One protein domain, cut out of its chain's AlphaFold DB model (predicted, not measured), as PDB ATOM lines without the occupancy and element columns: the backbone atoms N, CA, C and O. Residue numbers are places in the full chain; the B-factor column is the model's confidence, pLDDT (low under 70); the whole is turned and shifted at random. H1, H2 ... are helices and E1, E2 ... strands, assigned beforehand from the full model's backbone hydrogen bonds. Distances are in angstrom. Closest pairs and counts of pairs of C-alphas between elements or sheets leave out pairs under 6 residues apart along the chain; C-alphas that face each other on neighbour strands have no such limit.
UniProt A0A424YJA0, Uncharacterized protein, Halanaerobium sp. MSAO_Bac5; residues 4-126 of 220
ATOM      1  N   LEU A   4      36.805 -17.865 -13.243       86.88
ATOM      2  CA  LEU A   4      37.838 -18.875 -13.462       86.88
ATOM      3  C   LEU A   4      37.886 -19.427 -14.888       86.88
ATOM      4  O   LEU A   4      38.819 -20.165 -15.224       86.88
ATOM      5  N   ALA A   5      36.906 -19.120 -15.740       82.62
ATOM      6  CA  ALA A   5      36.954 -19.482 -17.154       82.62
ATOM      7  C   ALA A   5      38.109 -18.764 -17.861       82.62
ATOM      8  O   ALA A   5      38.851 -19.407 -18.605       82.62
ATOM      9  N   ASN A   6      38.297 -17.480 -17.547       83.12
ATOM     10  CA  ASN A   6      39.264 -16.613 -18.219       83.12
ATOM     11  C   ASN A   6      40.452 -16.232 -17.336       83.12
ATOM     12  O   ASN A   6      41.460 -15.796 -17.871       83.12
ATOM     13  N   ASN A   7      40.369 -16.420 -16.017       89.69
ATOM     14  CA  ASN A   7      41.414 -16.021 -15.078       89.69
ATOM     15  C   ASN A   7      41.726 -17.160 -14.118       89.69
ATOM     16  O   ASN A   7      40.875 -17.559 -13.329       89.69
ATOM     17  N   ASN A   8      42.933 -17.719 -14.152       92.50
ATOM     18  CA  ASN A   8      43.271 -18.795 -13.222       92.50
ATOM     19  C   ASN A   8      44.755 -18.779 -12.855       92.50
ATOM     20  O   ASN A   8      45.603 -18.313 -13.614       92.50
ATOM     21  N   LEU A   9      45.048 -19.297 -11.667       93.19
ATOM     22  CA  LEU A   9      46.395 -19.481 -11.162       93.19
ATOM     23  C   LEU A   9      46.795 -20.939 -11.373       93.19
ATOM     24  O   LEU A   9      46.060 -21.855 -11.003       93.19
ATOM     25  N   TYR A  10      47.966 -21.162 -11.939       92.81
ATOM     26  CA  TYR A  10      48.503 -22.479 -12.232       92.81
ATOM     27  C   TYR A  10      49.827 -22.680 -11.509       92.81
ATOM     28  O   TYR A  10      50.575 -21.732 -11.304       92.81
ATOM     29  N   GLN A  11      50.130 -23.925 -11.163       92.06
ATOM     30  CA  GLN A  11      51.462 -24.347 -10.735       92.06
ATOM     31  C   GLN A  11      52.215 -24.978 -11.904       92.06
ATOM     32  O   GLN A  11      51.631 -25.737 -12.685       92.06
ATOM     33  N   VAL A  12      53.524 -24.756 -11.968       89.81
ATOM     34  CA  VAL A  12      54.425 -25.514 -12.837       89.81
ATOM     35  C   VAL A  12      54.605 -26.912 -12.263       89.81
ATOM     36  O   VAL A  12      55.206 -27.115 -11.210       89.81
ATOM     37  N   THR A  13      54.105 -27.916 -12.971       90.88
ATOM     38  CA  THR A  13      54.215 -29.319 -12.549       90.88
ATOM     39  C   THR A  13      55.439 -30.010 -13.127       90.88
ATOM     40  O   THR A  13      56.016 -30.887 -12.477       90.88
ATOM     41  N   LYS A  14      55.843 -29.617 -14.339       89.00
ATOM     42  CA  LYS A  14      56.927 -30.239 -15.096       89.00
ATOM     43  C   LYS A  14      57.471 -29.269 -16.144       89.00
ATOM     44  O   LYS A  14      56.717 -28.471 -16.688       89.00
ATOM     45  N   ILE A  15      58.759 -29.395 -16.447       87.19
ATOM     46  CA  ILE A  15      59.428 -28.719 -17.564       87.19
ATOM     47  C   ILE A  15      60.121 -29.799 -18.399       87.19
ATOM     48  O   ILE A  15      60.718 -30.723 -17.833       87.19
ATOM     49  N   LYS A  16      59.987 -29.749 -19.727       87.75
ATOM     50  CA  LYS A  16      60.607 -30.719 -20.646       87.75
ATOM     51  C   LYS A  16      61.076 -30.012 -21.917       87.75
ATOM     52  O   LYS A  16      60.267 -29.746 -22.797       87.75
ATOM     53  N   GLY A  17      62.383 -29.770 -22.026       85.94
ATOM     54  CA  GLY A  17      62.909 -28.905 -23.086       85.94
ATOM     55  C   GLY A  17      62.298 -27.513 -22.949       85.94
ATOM     56  O   GLY A  17      62.217 -27.009 -21.832       85.94
ATOM     57  N   ASP A  18      61.776 -26.980 -24.050       88.31
ATOM     58  CA  ASP A  18      61.208 -25.630 -24.099       88.31
ATOM     59  C   ASP A  18      59.727 -25.567 -23.668       88.31
ATOM     60  O   ASP A  18      59.042 -24.575 -23.892       88.31
ATOM     61  N   GLN A  19      59.184 -26.642 -23.087       90.38
ATOM     62  CA  GLN A  19      57.775 -26.727 -22.687       90.38
ATOM     63  C   GLN A  19      57.614 -26.689 -21.165       90.38
ATOM     64  O   GLN A  19      58.216 -27.491 -20.439       90.38
ATOM     65  N   ILE A  20      56.724 -25.812 -20.697       89.50
ATOM     66  CA  ILE A  20      56.296 -25.673 -19.302       89.50
ATOM     67  C   ILE A  20      54.881 -26.244 -19.169       89.50
ATOM     68  O   ILE A  20      53.940 -25.765 -19.800       89.50
ATOM     69  N   PHE A  21      54.719 -27.249 -18.309       90.75
ATOM     70  CA  PHE A  21      53.440 -27.914 -18.062       90.75
ATOM     71  C   PHE A  21      52.809 -27.408 -16.772       90.75
ATOM     72  O   PHE A  21      53.353 -27.569 -15.670       90.75
ATOM     73  N   LEU A  22      51.621 -26.844 -16.914       92.19
ATOM     74  CA  LEU A  22      50.891 -26.147 -15.875       92.19
ATOM     75  C   LEU A  22      49.655 -26.925 -15.430       92.19
ATOM     76  O   LEU A  22      48.966 -27.528 -16.248       92.19
ATOM     77  N   LYS A  23      49.329 -26.842 -14.137       93.12
ATOM     78  CA  LYS A  23      48.091 -27.393 -13.566       93.12
ATOM     79  C   LYS A  23      47.367 -26.344 -12.734       93.12
ATOM     80  O   LYS A  23      47.999 -25.702 -11.898       93.12
ATOM     81  N   SER A  24      46.060 -26.189 -12.935       92.31
ATOM     82  CA  SER A  24      45.268 -25.188 -12.222       92.31
ATOM     83  C   SER A  24      45.290 -25.430 -10.714       92.31
ATOM     84  O   SER A  24      45.197 -26.560 -10.216       92.31
ATOM     85  N   LEU A  25      45.431 -24.335  -9.980       91.12
ATOM     86  CA  LEU A  25      45.346 -24.294  -8.532       91.12
ATOM     87  C   LEU A  25      43.950 -23.912  -8.064       91.12
ATOM     88  O   LEU A  25      43.560 -24.380  -6.995       91.12
ATOM     89  N   LEU A  26      43.221 -23.119  -8.852       89.94
ATOM     90  CA  LEU A  26      41.907 -22.601  -8.486       89.94
ATOM     91  C   LEU A  26      40.792 -23.391  -9.182       89.94
ATOM     92  O   LEU A  26      40.890 -23.718 -10.373       89.94
ATOM     93  N   GLY A  27      39.723 -23.651  -8.427       83.12
ATOM     94  CA  GLY A  27      38.533 -24.383  -8.862       83.12
ATOM     95  C   GLY A  27      38.630 -25.906  -8.711       83.12
ATOM     96  O   GLY A  27      39.697 -26.474  -8.479       83.12
ATOM     97  N   ASP A  28      37.488 -26.575  -8.877       71.75
ATOM     98  CA  ASP A  28      37.336 -28.012  -8.591       71.75
ATOM     99  C   ASP A  28      37.925 -28.927  -9.673       71.75
ATOM    100  O   ASP A  28      38.194 -30.107  -9.444       71.75
ATOM    101  N   LYS A  29      38.122 -28.396 -10.884       74.75
ATOM    102  CA  LYS A  29      38.646 -29.151 -12.025       74.75
ATOM    103  C   LYS A  29      40.133 -28.874 -12.202       74.75
ATOM    104  O   LYS A  29      40.537 -27.728 -12.381       74.75
ATOM    105  N   ALA A  30      40.923 -29.944 -12.244       75.88
ATOM    106  CA  ALA A  30      42.320 -29.902 -12.656       75.88
ATOM    107  C   ALA A  30      42.413 -29.604 -14.162       75.88
ATOM    108  O   ALA A  30      42.345 -30.514 -14.985       75.88
ATOM    109  N   ARG A  31      42.527 -28.325 -14.522       86.00
ATOM    110  CA  ARG A  31      42.809 -27.887 -15.890       86.00
ATOM    111  C   ARG A  31      44.316 -27.899 -16.101       86.00
ATOM    112  O   ARG A  31      45.060 -27.431 -15.241       86.00
ATOM    113  N   GLU A  32      44.754 -28.406 -17.241       89.44
ATOM    114  CA  GLU A  32      46.164 -28.412 -17.626       89.44
ATOM    115  C   GLU A  32      46.396 -27.444 -18.786       89.44
ATOM    116  O   GLU A  32      45.513 -27.224 -19.622       89.44
ATOM    117  N   LYS A  33      47.572 -26.820 -18.799       89.62
ATOM    118  CA  LYS A  33      48.004 -25.870 -19.827       89.62
ATOM    119  C   LYS A  33      49.469 -26.112 -20.164       89.62
ATOM    120  O   LYS A  33      50.225 -26.622 -19.340       89.62
ATOM    121  N   GLU A  34      49.852 -25.719 -21.366       89.69
ATOM    122  CA  GLU A  34      51.228 -25.780 -21.845       89.69
ATOM    123  C   GLU A  34      51.647 -24.387 -22.313       89.69
ATOM    124  O   GLU A  34      50.865 -23.709 -22.984       89.69
ATOM    125  N   LEU A  35      52.850 -23.965 -21.925       88.88
ATOM    126  CA  LEU A  35      53.479 -22.713 -22.348       88.88
ATOM    127  C   LEU A  35      54.880 -22.996 -22.891       88.88
ATOM    128  O   LEU A  35      55.515 -23.976 -22.492       88.88
ATOM    129  N   ASN A  36      55.373 -22.116 -23.759       87.88
ATOM    130  CA  ASN A  36      56.746 -22.162 -24.239       87.88
ATOM    131  C   ASN A  36      57.657 -21.401 -23.263       87.88
ATOM    132  O   ASN A  36      57.383 -20.253 -22.925       87.88
ATOM    133  N   SER A  37      58.737 -22.020 -22.789       83.38
ATOM    134  CA  SER A  37      59.677 -21.368 -21.871       83.38
ATOM    135  C   SER A  37      60.445 -20.224 -22.520       83.38
ATOM    136  O   SER A  37      60.870 -19.318 -21.810       83.38
ATOM    137  N   ASN A  38      60.603 -20.239 -23.846       83.62
ATOM    138  CA  ASN A  38      61.323 -19.195 -24.581       83.62
ATOM    139  C   ASN A  38      60.592 -17.842 -24.570       83.62
ATOM    140  O   ASN A  38      61.208 -16.820 -24.863       83.62
ATOM    141  N   ASP A  39      59.309 -17.824 -24.199       83.62
ATOM    142  CA  ASP A  39      58.521 -16.595 -24.072       83.62
ATOM    143  C   ASP A  39      58.872 -15.805 -22.795       83.62
ATOM    144  O   ASP A  39      58.456 -14.656 -22.637       83.62
ATOM    145  N   TYR A  40      59.653 -16.391 -21.879       78.06
ATOM    146  CA  TYR A  40      59.952 -15.816 -20.571       78.06
ATOM    147  C   TYR A  40      61.451 -15.566 -20.405       78.06
ATOM    148  O   TYR A  40      62.284 -16.452 -20.573       78.06
ATOM    149  N   GLN A  41      61.804 -14.334 -20.027       65.81
ATOM    150  CA  GLN A  41      63.200 -13.934 -19.794       65.81
ATOM    151  C   GLN A  41      63.775 -14.508 -18.492       65.81
ATOM    152  O   GLN A  41      64.992 -14.621 -18.338       65.81
ATOM    153  N   SER A  42      62.911 -14.843 -17.532       67.81
ATOM    154  CA  SER A  42      63.305 -15.430 -16.258       67.81
ATOM    155  C   SER A  42      63.269 -16.954 -16.327       67.81
ATOM    156  O   SER A  42      62.348 -17.550 -16.872       67.81
ATOM    157  N   GLU A  43      64.288 -17.597 -15.747       77.50
ATOM    158  CA  GLU A  43      64.279 -19.054 -15.544       77.50
ATOM    159  C   GLU A  43      63.040 -19.456 -14.738       77.50
ATOM    160  O   GLU A  43      62.846 -18.962 -13.624       77.50
ATOM    161  N   VAL A  44      62.237 -20.342 -15.323       83.88
ATOM    162  CA  VAL A  44      61.048 -20.941 -14.718       83.88
ATOM    163  C   VAL A  44      61.434 -22.294 -14.137       83.88
ATOM    164  O   VAL A  44      62.113 -23.080 -14.801       83.88
ATOM    165  N   VAL A  45      60.973 -22.604 -12.927       81.75
ATOM    166  CA  VAL A  45      61.204 -23.904 -12.291       81.75
ATOM    167  C   VAL A  45      59.913 -24.582 -11.850       81.75
ATOM    168  O   VAL A  45      58.826 -24.009 -11.790       81.75
ATOM    169  N   ARG A  46      60.020 -25.880 -11.553       84.25
ATOM    170  CA  ARG A  46      58.900 -26.657 -11.025       84.25
ATOM    171  C   ARG A  46      58.432 -26.077  -9.690       84.25
ATOM    172  O   ARG A  46      59.207 -25.979  -8.749       84.25
ATOM    173  N   GLY A  47      57.130 -25.836  -9.593       83.06
ATOM    174  CA  GLY A  47      56.462 -25.277  -8.426       83.06
ATOM    175  C   GLY A  47      56.356 -23.754  -8.426       83.06
ATOM    176  O   GLY A  47      55.690 -23.234  -7.534       83.06
ATOM    177  N   ASP A  48      56.919 -23.067  -9.426       86.81
ATOM    178  CA  ASP A  48      56.563 -21.675  -9.707       86.81
ATOM    179  C   ASP A  48      55.092 -21.554 -10.098       86.81
ATOM    180  O   ASP A  48      54.436 -22.540 -10.466       86.81
ATOM    181  N   LEU A  49      54.562 -20.337  -9.998       90.50
ATOM    182  CA  LEU A  49      53.164 -20.059 -10.290       90.50
ATOM    183  C   LEU A  49      53.015 -19.194 -11.535       90.50
ATOM    184  O   LEU A  49      53.842 -18.333 -11.812       90.50
ATOM    185  N   PHE A  50      51.914 -19.401 -12.248       91.88
ATOM    186  CA  PHE A  50      51.512 -18.589 -13.388       91.88
ATOM    187  C   PHE A  50      50.090 -18.096 -13.203       91.88
ATOM    188  O   PHE A  50      49.182 -18.905 -12.998       91.88
ATOM    189  N   PHE A  51      49.876 -16.792 -13.319       91.94
ATOM    190  CA  PHE A  51      48.538 -16.259 -13.542       91.94
ATOM    191  C   PHE A  51      48.300 -16.150 -15.042       91.94
ATOM    192  O   PHE A  51      49.078 -15.502 -15.738       91.94
ATOM    193  N   LEU A  52      47.242 -16.798 -15.528       90.88
ATOM    194  CA  LEU A  52      46.829 -16.718 -16.925       90.88
ATOM    195  C   LEU A  52      45.497 -15.982 -17.021       90.88
ATOM    196  O   LEU A  52      44.506 -16.444 -16.443       90.88
ATOM    197  N   ALA A  53      45.494 -14.896 -17.792       88.19
ATOM    198  CA  ALA A  53      44.312 -14.162 -18.215       88.19
ATOM    199  C   ALA A  53      44.072 -14.408 -19.715       88.19
ATOM    200  O   ALA A  53      44.980 -14.292 -20.542       88.19
ATOM    201  N   ALA A  54      42.851 -14.792 -20.077       75.75
ATOM    202  CA  ALA A  54      42.432 -14.977 -21.458       75.75
ATOM    203  C   ALA A  54      41.528 -13.816 -21.885       75.75
ATOM    204  O   ALA A  54      40.346 -13.788 -21.545       75.75
ATOM    205  N   ALA A  55      42.083 -12.907 -22.681       51.19
ATOM    206  CA  ALA A  55      41.330 -12.110 -23.637       51.19
ATOM    207  C   ALA A  55      41.686 -12.666 -25.022       51.19
ATOM    208  O   ALA A  55      42.864 -12.758 -25.351       51.19
ATOM    209  N   ASP A  56      40.692 -13.162 -25.758       45.16
ATOM    210  CA  ASP A  56      40.754 -13.597 -27.160       45.16
ATOM    211  C   ASP A  56      42.163 -13.826 -27.765       45.16
ATOM    212  O   ASP A  56      42.822 -12.929 -28.282       45.16
ATOM    213  N   ASN A  57      42.592 -15.093 -27.769       39.31
ATOM    214  CA  ASN A  57      43.689 -15.646 -28.580       39.31
ATOM    215  C   ASN A  57      45.136 -15.169 -28.332       39.31
ATOM    216  O   ASN A  57      46.035 -15.672 -29.009       39.31
ATOM    217  N   GLN A  58      45.413 -14.340 -27.325       52.62
ATOM    218  CA  GLN A  58      46.764 -14.207 -26.761       52.62
ATOM    219  C   GLN A  58      46.679 -14.354 -25.241       52.62
ATOM    220  O   GLN A  58      46.262 -13.443 -24.539       52.62
ATOM    221  N   ALA A  59      47.016 -15.541 -24.727       62.28
ATOM    222  CA  ALA A  59      47.025 -15.782 -23.288       62.28
ATOM    223  C   ALA A  59      48.078 -14.875 -22.638       62.28
ATOM    224  O   ALA A  59      49.276 -15.081 -22.831       62.28
ATOM    225  N   GLN A  60      47.630 -13.872 -21.887       79.56
ATOM    226  CA  GLN A  60      48.508 -13.043 -21.077       79.56
ATOM    227  C   GLN A  60      48.889 -13.848 -19.837       79.56
ATOM    228  O   GLN A  60      48.026 -14.394 -19.144       79.56
ATOM    229  N   ALA A  61      50.191 -13.975 -19.604       85.44
ATOM    230  CA  ALA A  61      50.750 -14.867 -18.607       85.44
ATOM    231  C   ALA A  61      51.756 -14.117 -17.737       85.44
ATOM    232  O   ALA A  61      52.743 -13.591 -18.243       85.44
ATOM    233  N   GLU A  62      51.514 -14.095 -16.430       87.38
ATOM    234  CA  GLU A  62      52.435 -13.515 -15.451       87.38
ATOM    235  C   GLU A  62      53.065 -14.627 -14.627       87.38
ATOM    236  O   GLU A  62      52.369 -15.484 -14.070       87.38
ATOM    237  N   HIS A  63      54.393 -14.611 -14.584       87.62
ATOM    238  CA  HIS A  63      55.211 -15.583 -13.878       87.62
ATOM    239  C   HIS A  63      55.519 -15.088 -12.460       87.62
ATOM    240  O   HIS A  63      56.022 -13.980 -12.275       87.62
ATOM    241  N   TYR A  64      55.289 -15.943 -11.463       84.56
ATOM    242  CA  TYR A  64      55.684 -15.708 -10.078       84.56
ATOM    243  C   TYR A  64      56.671 -16.776  -9.613       84.56
ATOM    244  O   TYR A  64      56.292 -17.918  -9.327       84.56
ATOM    245  N   ALA A  65      57.928 -16.361  -9.459       79.56
ATOM    246  CA  ALA A  65      58.959 -17.153  -8.810       79.56
ATOM    247  C   ALA A  65      58.685 -17.200  -7.298       79.56
ATOM    248  O   ALA A  65      59.025 -16.278  -6.547       79.56
ATOM    249  N   VAL A  66      58.017 -18.263  -6.849       74.31
ATOM    250  CA  VAL A  66      57.652 -18.453  -5.431       74.31
ATOM    251  C   VAL A  66      58.655 -19.327  -4.684       74.31
ATOM    252  O   VAL A  66      58.651 -19.350  -3.449       74.31
ATOM    253  N   GLN A  67      59.550 -20.000  -5.413       65.81
ATOM    254  CA  GLN A  67      60.632 -20.791  -4.844       65.81
ATOM    255  C   GLN A  67      61.975 -20.065  -4.902       65.81
ATOM    256  O   GLN A  67      62.301 -19.361  -5.857       65.81
ATOM    257  N   LYS A  68      62.805 -20.281  -3.878       59.69
ATOM    258  CA  LYS A  68      64.198 -19.827  -3.894       59.69
ATOM    259  C   LYS A  68      65.055 -20.787  -4.731       59.69
ATOM    260  O   LYS A  68      65.327 -21.906  -4.303       59.69
ATOM    261  N   ILE A  69      65.546 -20.332  -5.883       56.41
ATOM    262  CA  ILE A  69      66.637 -20.991  -6.622       56.41
ATOM    263  C   ILE A  69      67.969 -20.479  -6.050       56.41
ATOM    264  O   ILE A  69      68.084 -19.310  -5.683       56.41
ATOM    265  N   LYS A  70      68.996 -21.328  -5.936       47.25
ATOM    266  CA  LYS A  70      70.325 -20.919  -5.442       47.25
ATOM    267  C   LYS A  70      70.846 -19.714  -6.248       47.25
ATOM    268  O   LYS A  70      71.022 -19.821  -7.454       47.25
ATOM    269  N   GLY A  71      71.104 -18.586  -5.577       41.03
ATOM    270  CA  GLY A  71      71.540 -17.335  -6.219       41.03
ATOM    271  C   GLY A  71      70.410 -16.386  -6.640       41.03
ATOM    272  O   GLY A  71      70.695 -15.318  -7.168       41.03
ATOM    273  N   ARG A  72      69.145 -16.735  -6.374       43.53
ATOM    274  CA  ARG A  72      67.972 -15.865  -6.543       43.53
ATOM    275  C   ARG A  72      67.202 -15.748  -5.227       43.53
ATOM    276  O   ARG A  72      67.228 -16.657  -4.397       43.53
ATOM    277  N   TYR A  73      66.516 -14.630  -5.024       45.53
ATOM    278  CA  TYR A  73      65.565 -14.465  -3.925       45.53
ATOM    279  C   TYR A  73      64.167 -14.824  -4.432       45.53
ATOM    280  O   TYR A  73      63.812 -14.409  -5.527       45.53
ATOM    281  N   SER A  74      63.367 -15.547  -3.639       49.38
ATOM    282  CA  SER A  74      61.920 -15.608  -3.897       49.38
ATOM    283  C   SER A  74      61.361 -14.184  -3.789       49.38
ATOM    284  O   SER A  74      61.652 -13.473  -2.814       49.38
ATOM    285  N   ASP A  75      60.625 -13.747  -4.809       50.97
ATOM    286  CA  ASP A  75      60.020 -12.411  -4.862       50.97
ATOM    287  C   ASP A  75      58.808 -12.305  -3.930       50.97
ATOM    288  O   ASP A  75      58.444 -11.214  -3.490       50.97
ATOM    289  N   PHE A  76      58.235 -13.447  -3.536       61.72
ATOM    290  CA  PHE A  76      56.990 -13.518  -2.785       61.72
ATOM    291  C   PHE A  76      57.175 -14.311  -1.497       61.72
ATOM    292  O   PHE A  76      56.987 -15.521  -1.456       61.72
ATOM    293  N   LYS A  77      57.545 -13.610  -0.421       61.66
ATOM    294  CA  LYS A  77      57.822 -14.217   0.894       61.66
ATOM    295  C   LYS A  77      56.566 -14.532   1.704       61.66
ATOM    296  O   LYS A  77      56.621 -15.341   2.626       61.66
ATOM    297  N   GLU A  78      55.438 -13.905   1.376       67.06
ATOM    298  CA  GLU A  78      54.179 -14.108   2.087       67.06
ATOM    299  C   GLU A  78      53.007 -14.151   1.112       67.06
ATOM    300  O   GLU A  78      52.999 -13.492   0.070       67.06
ATOM    301  N   PHE A  79      51.976 -14.900   1.498       74.44
ATOM    302  CA  PHE A  79      50.746 -15.015   0.721       74.44
ATOM    303  C   PHE A  79      50.096 -13.660   0.435       74.44
ATOM    304  O   PHE A  79      49.529 -13.490  -0.635       74.44
ATOM    305  N   ILE A  80      50.182 -12.702   1.363       66.44
ATOM    306  CA  ILE A  80      49.573 -11.377   1.191       66.44
ATOM    307  C   ILE A  80      50.196 -10.653  -0.010       66.44
ATOM    308  O   ILE A  80      49.461 -10.205  -0.885       66.44
ATOM    309  N   TYR A  81      51.529 -10.632  -0.113       64.69
ATOM    310  CA  TYR A  81      52.236 -10.039  -1.255       64.69
ATOM    311  C   TYR A  81      51.936 -10.755  -2.569       64.69
ATOM    312  O   TYR A  81      51.701 -10.109  -3.586       64.69
ATOM    313  N   LEU A  82      51.927 -12.091  -2.551       74.12
ATOM    314  CA  LEU A  82      51.607 -12.879  -3.737       74.12
ATOM    315  C   LEU A  82      50.170 -12.618  -4.205       74.12
ATOM    316  O   LEU A  82      49.951 -12.345  -5.380       74.12
ATOM    317  N   LYS A  83      49.196 -12.650  -3.283       80.12
ATOM    318  CA  LYS A  83      47.786 -12.347  -3.564       80.12
ATOM    319  C   LYS A  83      47.660 -10.955  -4.170       80.12
ATOM    320  O   LYS A  83      47.033 -10.805  -5.205       80.12
ATOM    321  N   MET A  84      48.280  -9.955  -3.548       71.88
ATOM    322  CA  MET A  84      48.281  -8.575  -4.028       71.88
ATOM    323  C   MET A  84      48.824  -8.470  -5.454       71.88
ATOM    324  O   MET A  84      48.183  -7.853  -6.299       71.88
ATOM    325  N   ARG A  85      49.967  -9.103  -5.746       75.38
ATOM    326  CA  ARG A  85      50.537  -9.095  -7.095       75.38
ATOM    327  C   ARG A  85      49.611  -9.764  -8.111       75.38
ATOM    328  O   ARG A  85      49.331  -9.175  -9.145       75.38
ATOM    329  N   ILE A  86      49.066 -10.931  -7.773       81.81
ATOM    330  CA  ILE A  86      48.092 -11.622  -8.624       81.81
ATOM    331  C   ILE A  86      46.857 -10.748  -8.870       81.81
ATOM    332  O   ILE A  86      46.354 -10.711  -9.988       81.81
ATOM    333  N   MET A  87      46.364 -10.031  -7.857       81.25
ATOM    334  CA  MET A  87      45.217  -9.133  -8.007       81.25
ATOM    335  C   MET A  87      45.540  -7.895  -8.852       81.25
ATOM    336  O   MET A  87      44.676  -7.445  -9.602       81.25
ATOM    337  N   LEU A  88      46.765  -7.363  -8.765       74.31
ATOM    338  CA  LEU A  88      47.254  -6.289  -9.638       74.31
ATOM    339  C   LEU A  88      47.262  -6.736 -11.101       74.31
ATOM    340  O   LEU A  88      46.715  -6.048 -11.959       74.31
ATOM    341  N   ASP A  89      47.830  -7.910 -11.366       79.50
ATOM    342  CA  ASP A  89      47.922  -8.471 -12.712       79.50
ATOM    343  C   ASP A  89      46.535  -8.885 -13.244       79.50
ATOM    344  O   ASP A  89      46.209  -8.624 -14.402       79.50
ATOM    345  N   PHE A  90      45.651  -9.416 -12.390       83.00
ATOM    346  CA  PHE A  90      44.236  -9.614 -12.722       83.00
ATOM    347  C   PHE A  90      43.583  -8.300 -13.127       83.00
ATOM    348  O   PHE A  90      42.893  -8.248 -14.144       83.00
ATOM    349  N   TYR A  91      43.794  -7.235 -12.350       78.19
ATOM    350  CA  TYR A  91      43.162  -5.959 -12.631       78.19
ATOM    351  C   TYR A  91      43.644  -5.391 -13.970       78.19
ATOM    352  O   TYR A  91      42.825  -5.105 -14.836       78.19
ATOM    353  N   LYS A  92      44.965  -5.340 -14.167       77.00
ATOM    354  CA  LYS A  92      45.630  -4.897 -15.400       77.00
ATOM    355  C   LYS A  92      45.088  -5.585 -16.656       77.00
ATOM    356  O   LYS A  92      44.947  -4.936 -17.684       77.00
ATOM    357  N   TYR A  93      44.817  -6.889 -16.589       80.75
ATOM    358  CA  TYR A  93      44.395  -7.663 -17.761       80.75
ATOM    359  C   TYR A  93      42.889  -7.740 -17.978       80.75
ATOM    360  O   TYR A  93      42.451  -8.134 -19.056       80.75
ATOM    361  N   ASN A  94      42.089  -7.377 -16.977       79.69
ATOM    362  CA  ASN A  94      40.630  -7.431 -17.076       79.69
ATOM    363  C   ASN A  94      39.981  -6.042 -17.085       79.69
ATOM    364  O   ASN A  94      38.799  -5.928 -17.412       79.69
ATOM    365  N   PHE A  95      40.725  -4.994 -16.733       75.00
ATOM    366  CA  PHE A  95      40.240  -3.622 -16.691       75.00
ATOM    367  C   PHE A  95      41.293  -2.694 -17.309       75.00
ATOM    368  O   PHE A  95      42.425  -2.634 -16.840       75.00
ATOM    369  N   ASP A  96      40.910  -1.926 -18.334       62.31
ATOM    370  CA  ASP A  96      41.769  -0.973 -19.067       62.31
ATOM    371  C   ASP A  96      42.170   0.275 -18.236       62.31
ATOM    372  O   ASP A  96      42.309   1.380 -18.763       62.31
ATOM    373  N   GLN A  97      42.304   0.155 -16.911       57.06
ATOM    374  CA  GLN A  97      42.633   1.260 -16.007       57.06
ATOM    375  C   GLN A  97      43.891   0.929 -15.201       57.06
ATOM    376  O   GLN A  97      43.995  -0.116 -14.571       57.06
ATOM    377  N   ALA A  98      44.859   1.845 -15.209       45.62
ATOM    378  CA  ALA A  98      46.161   1.649 -14.572       45.62
ATOM    379  C   ALA A  98      46.173   1.933 -13.053       45.62
ATOM    380  O   ALA A  98      47.228   1.837 -12.433       45.62
ATOM    381  N   ILE A  99      45.046   2.329 -12.440       48.22
ATOM    382  CA  ILE A  99      45.049   2.953 -11.107       48.22
ATOM    383  C   ILE A  99      43.872   2.475 -10.244       48.22
ATOM    384  O   ILE A  99      42.711   2.544 -10.654       48.22
ATOM    385  N   PHE A 100      44.181   2.068  -9.006       46.31
ATOM    386  CA  PHE A 100      43.225   1.884  -7.909       46.31
ATOM    387  C   PHE A 100      42.715   3.256  -7.459       46.31
ATOM    388  O   PHE A 100      43.173   3.810  -6.466       46.31
ATOM    389  N   HIS A 101      41.792   3.857  -8.203       40.59
ATOM    390  CA  HIS A 101      41.044   4.982  -7.648       40.59
ATOM    391  C   HIS A 101      40.042   4.464  -6.613       40.59
ATOM    392  O   HIS A 101      39.615   3.313  -6.702       40.59
ATOM    393  N   ALA A 102      39.637   5.331  -5.680       49.72
ATOM    394  CA  ALA A 102      38.605   5.129  -4.654       49.72
ATOM    395  C   ALA A 102      37.189   4.893  -5.239       49.72
ATOM    396  O   ALA A 102      36.211   5.544  -4.879       49.72
ATOM    397  N   LYS A 103      37.086   3.989  -6.209       54.25
ATOM    398  CA  LYS A 103      35.863   3.486  -6.818       54.25
ATOM    399  C   LYS A 103      35.608   2.090  -6.270       54.25
ATOM    400  O   LYS A 103      36.530   1.368  -5.894       54.25
ATOM    401  N   GLU A 104      34.343   1.707  -6.245       64.88
ATOM    402  CA  GLU A 104      33.948   0.369  -5.832       64.88
ATOM    403  C   GLU A 104      34.643  -0.692  -6.706       64.88
ATOM    404  O   GLU A 104      34.619  -0.619  -7.939       64.88
ATOM    405  N   LYS A 105      35.299  -1.668  -6.060       72.06
ATOM    406  CA  LYS A 105      35.993  -2.771  -6.742       72.06
ATOM    407  C   LYS A 105      34.976  -3.534  -7.615       72.06
ATOM    408  O   LYS A 105      33.936  -3.922  -7.081       72.06
ATOM    409  N   PRO A 106      35.253  -3.818  -8.904       79.00
ATOM    410  CA  PRO A 106      34.329  -4.573  -9.752       79.00
ATOM    411  C   PRO A 106      33.976  -5.941  -9.153       79.00
ATOM    412  O   PRO A 106      34.831  -6.594  -8.555       79.00
ATOM    413  N   ALA A 107      32.750  -6.431  -9.369       87.06
ATOM    414  CA  ALA A 107      32.295  -7.710  -8.804       87.06
ATOM    415  C   ALA A 107      33.232  -8.889  -9.140       87.06
ATOM    416  O   ALA A 107      33.538  -9.702  -8.272       87.06
ATOM    417  N   ALA A 108      33.763  -8.935 -10.367       85.38
ATOM    418  CA  ALA A 108      34.715  -9.962 -10.793       85.38
ATOM    419  C   ALA A 108      36.046  -9.914 -10.017       85.38
ATOM    420  O   ALA A 108      36.629 -10.957  -9.734       85.38
ATOM    421  N   TYR A 109      36.509  -8.717  -9.639       84.31
ATOM    422  CA  TYR A 109      37.697  -8.550  -8.799       84.31
ATOM    423  C   TYR A 109      37.445  -9.105  -7.396       84.31
ATOM    424  O   TYR A 109      38.246  -9.883  -6.885       84.31
ATOM    425  N   GLN A 110      36.311  -8.742  -6.788       84.94
ATOM    426  CA  GLN A 110      35.943  -9.212  -5.450       84.94
ATOM    427  C   GLN A 110      35.779 -10.741  -5.414       84.94
ATOM    428  O   GLN A 110      36.245 -11.403  -4.487       84.94
ATOM    429  N   GLU A 111      35.159 -11.316  -6.448       91.88
ATOM    430  CA  GLU A 111      34.999 -12.763  -6.596       91.88
ATOM    431  C   GLU A 111      36.353 -13.473  -6.739       91.88
ATOM    432  O   GLU A 111      36.610 -14.452  -6.035       91.88
ATOM    433  N   PHE A 112      37.257 -12.961  -7.581       90.19
ATOM    434  CA  PHE A 112      38.587 -13.550  -7.742       90.19
ATOM    435  C   PHE A 112      39.423 -13.468  -6.457       90.19
ATOM    436  O   PHE A 112      40.050 -14.453  -6.057       90.19
ATOM    437  N   GLU A 113      39.384 -12.327  -5.763       87.25
ATOM    438  CA  GLU A 113      40.061 -12.139  -4.477       87.25
ATOM    439  C   GLU A 113      39.565 -13.138  -3.425       87.25
ATOM    440  O   GLU A 113      40.364 -13.727  -2.681       87.25
ATOM    441  N   LYS A 114      38.249 -13.363  -3.378       92.44
ATOM    442  CA  LYS A 114      37.640 -14.358  -2.499       92.44
ATOM    443  C   LYS A 114      38.162 -15.760  -2.817       92.44
ATOM    444  O   LYS A 114      38.624 -16.441  -1.905       92.44
ATOM    445  N   ILE A 115      38.191 -16.156  -4.092       93.88
ATOM    446  CA  ILE A 115      38.687 -17.476  -4.517       93.88
ATOM    447  C   ILE A 115      40.159 -17.680  -4.127       93.88
ATOM    448  O   ILE A 115      40.524 -18.743  -3.614       93.88
ATOM    449  N   LEU A 116      41.019 -16.675  -4.329       90.75
ATOM    450  CA  LEU A 116      42.420 -16.745  -3.895       90.75
ATOM    451  C   LEU A 116      42.525 -16.928  -2.379       90.75
ATOM    452  O   LEU A 116      43.324 -17.734  -1.903       90.75
ATOM    453  N   THR A 117      41.703 -16.200  -1.626       90.31
ATOM    454  CA  THR A 117      41.676 -16.258  -0.160       90.31
ATOM    455  C   THR A 117      41.194 -17.619   0.347       90.31
ATOM    456  O   THR A 117      41.795 -18.174   1.265       90.31
ATOM    457  N   GLU A 118      40.184 -18.212  -0.286       94.31
ATOM    458  CA  GLU A 118      39.703 -19.567   0.020       94.31
ATOM    459  C   GLU A 118      40.771 -20.641  -0.258       94.31
ATOM    460  O   GLU A 118      40.845 -21.648   0.443       94.31
ATOM    461  N   ASN A 119      41.659 -20.404  -1.230       92.81
ATOM    462  CA  ASN A 119      42.761 -21.305  -1.585       92.81
ATOM    463  C   ASN A 119      44.091 -20.974  -0.874       92.81
ATOM    464  O   ASN A 119      45.135 -21.535  -1.223       92.81
ATOM    465  N   LYS A 120      44.071 -20.098   0.140       90.06
ATOM    466  CA  LYS A 120      45.258 -19.566   0.833       90.06
ATOM    467  C   LYS A 120      46.260 -20.633   1.264       90.06
ATOM    468  O   LYS A 120      47.438 -20.502   0.954       90.06
ATOM    469  N   GLU A 121      45.824 -21.678   1.963       89.88
ATOM    470  CA  GLU A 121      46.749 -22.684   2.513       89.88
ATOM    471  C   GLU A 121      47.410 -23.524   1.413       89.88
ATOM    472  O   GLU A 121      48.608 -23.807   1.467       89.88
ATOM    473  N   LYS A 122      46.665 -23.833   0.346       89.38
ATOM    474  CA  LYS A 122      47.211 -24.497  -0.843       89.38
ATOM    475  C   LYS A 122      48.263 -23.617  -1.514       89.38
ATOM    476  O   LYS A 122      49.355 -24.099  -1.788       89.38
ATOM    477  N   ILE A 123      47.967 -22.336  -1.732       88.56
ATOM    478  CA  ILE A 123      48.894 -21.384  -2.365       88.56
ATOM    479  C   ILE A 123      50.140 -21.171  -1.490       88.56
ATOM    480  O   ILE A 123      51.261 -21.211  -1.991       88.56
ATOM    481  N   LYS A 124      49.965 -21.024  -0.172       84.62
ATOM    482  CA  LYS A 124      51.063 -20.891   0.796       84.62
ATOM    483  C   LYS A 124      52.053 -22.045   0.748       84.62
ATOM    484  O   LYS A 124      53.238 -21.803   0.929       84.62
ATOM    485  N   SER A 125      51.595 -23.269   0.483       85.44
ATOM    486  CA  SER A 125      52.484 -24.436   0.415       85.44
ATOM    487  C   SER A 125      53.551 -24.347  -0.689       85.44
ATOM    488  O   SER A 125      54.572 -25.024  -0.600       85.44
ATOM    489  N   PHE A 126      53.344 -23.496  -1.701       80.81
ATOM    490  CA  PHE A 126      54.318 -23.239  -2.769       80.81
ATOM    491  C   PHE A 126      55.338 -22.157  -2.410       80.81
ATOM    492  O   PHE A 126      56.405 -22.099  -3.017       80.81
TER     493      PHE A 126
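What this domain is: This is residues 4 to 126 of the 220 residues of an uncharacterized protein of Halanaerobium sp. MSAO_Bac5 (UniProt A0A424YJA0). A five-stranded antiparallel sheet, curled like part of a barrel, has helix H1 packed along its E4 and E5 end. H2 folds back beside H1 as the second half of a helical hairpin, and the short H3 follows it. The 123 printed residues hold five named strands and then three named helices, E1 E2 E3 E4 E5 H1 H2 H3; the sheet's order is E3 E2 E1 E4 E5, and the class is mixed, helices and strands. The whole is compact, with a radius of gyration of the C-alphas of 14.4 A and spans of 44 by 32 by 29 A.

How they stand to each other: E1, residues 7 to 16, bends by 64 degrees at Thr 13. It forms a hairpin with E2, residues 19 to 24, where N 13 and O 21 are 2.8 A apart, within hydrogen-bond range. E2 forms a hairpin with the edge strand E3, residues 32 to 36, with N 22 and O 33 at 2.8 A. E1, E2 and E3 are a meander, each strand the antiparallel neighbour of the one before. E4, residues 49 to 55, is antiparallel to E1 at 125 degrees, with N 10 and O 50 at 2.8 A; E1 to E4 make a Greek key, a meander whose first strand neighbours the fourth. E4 forms a hairpin with the other edge strand, E5, residues 58 to 64, with N 51 and O 62 at 2.9 A. The sheet is strongly twisted. H1, residues 79 to 94, is on one face of it, making two layers, at a height over the sheet of 9.5 A; it runs along E4 at 14 degrees on the local plane. Their closest C-alphas, of Ala 53 and Tyr 93, are 6.5 A apart. H2, residues 107 to 118, touches H1 at a shallow tilt of 27 degrees, opposite ways, closest at the C-alphas of Met 87 and Glu 113, 6.9 A; it only grazes the sheet. H3, residues 120 to 124, only just touches H1, with 3 pairs of C-alphas within 8 A, through Phe 79 alone of H1. In H1, H2 and H3 every O i to N i+4 pair is within hydrogen-bond range.

Where its parts are: E1 begins at C-alpha 7 (41.414, -16.021, -15.078) and spans 24.8 A. E4 spans 19.5 A and E5 19.0 A. H1 begins at C-alpha 79 (50.746, -15.015, 0.721) and spans 21.8 A; H2 spans 16.5 A. H3 ends at C-alpha 124 (51.063, -20.891, 0.796).

The domain as a whole: The two C-alphas farthest apart, of Gly 17 and Ala 102, are 45.7 A apart. The printed part has no cut. The links E3 to E4, E5 to H1 and H1 to H2 are long. Mean pLDDT of the printed part is 77.7; 30 residues are under 70, among them 67 to 78 and 96 to 104.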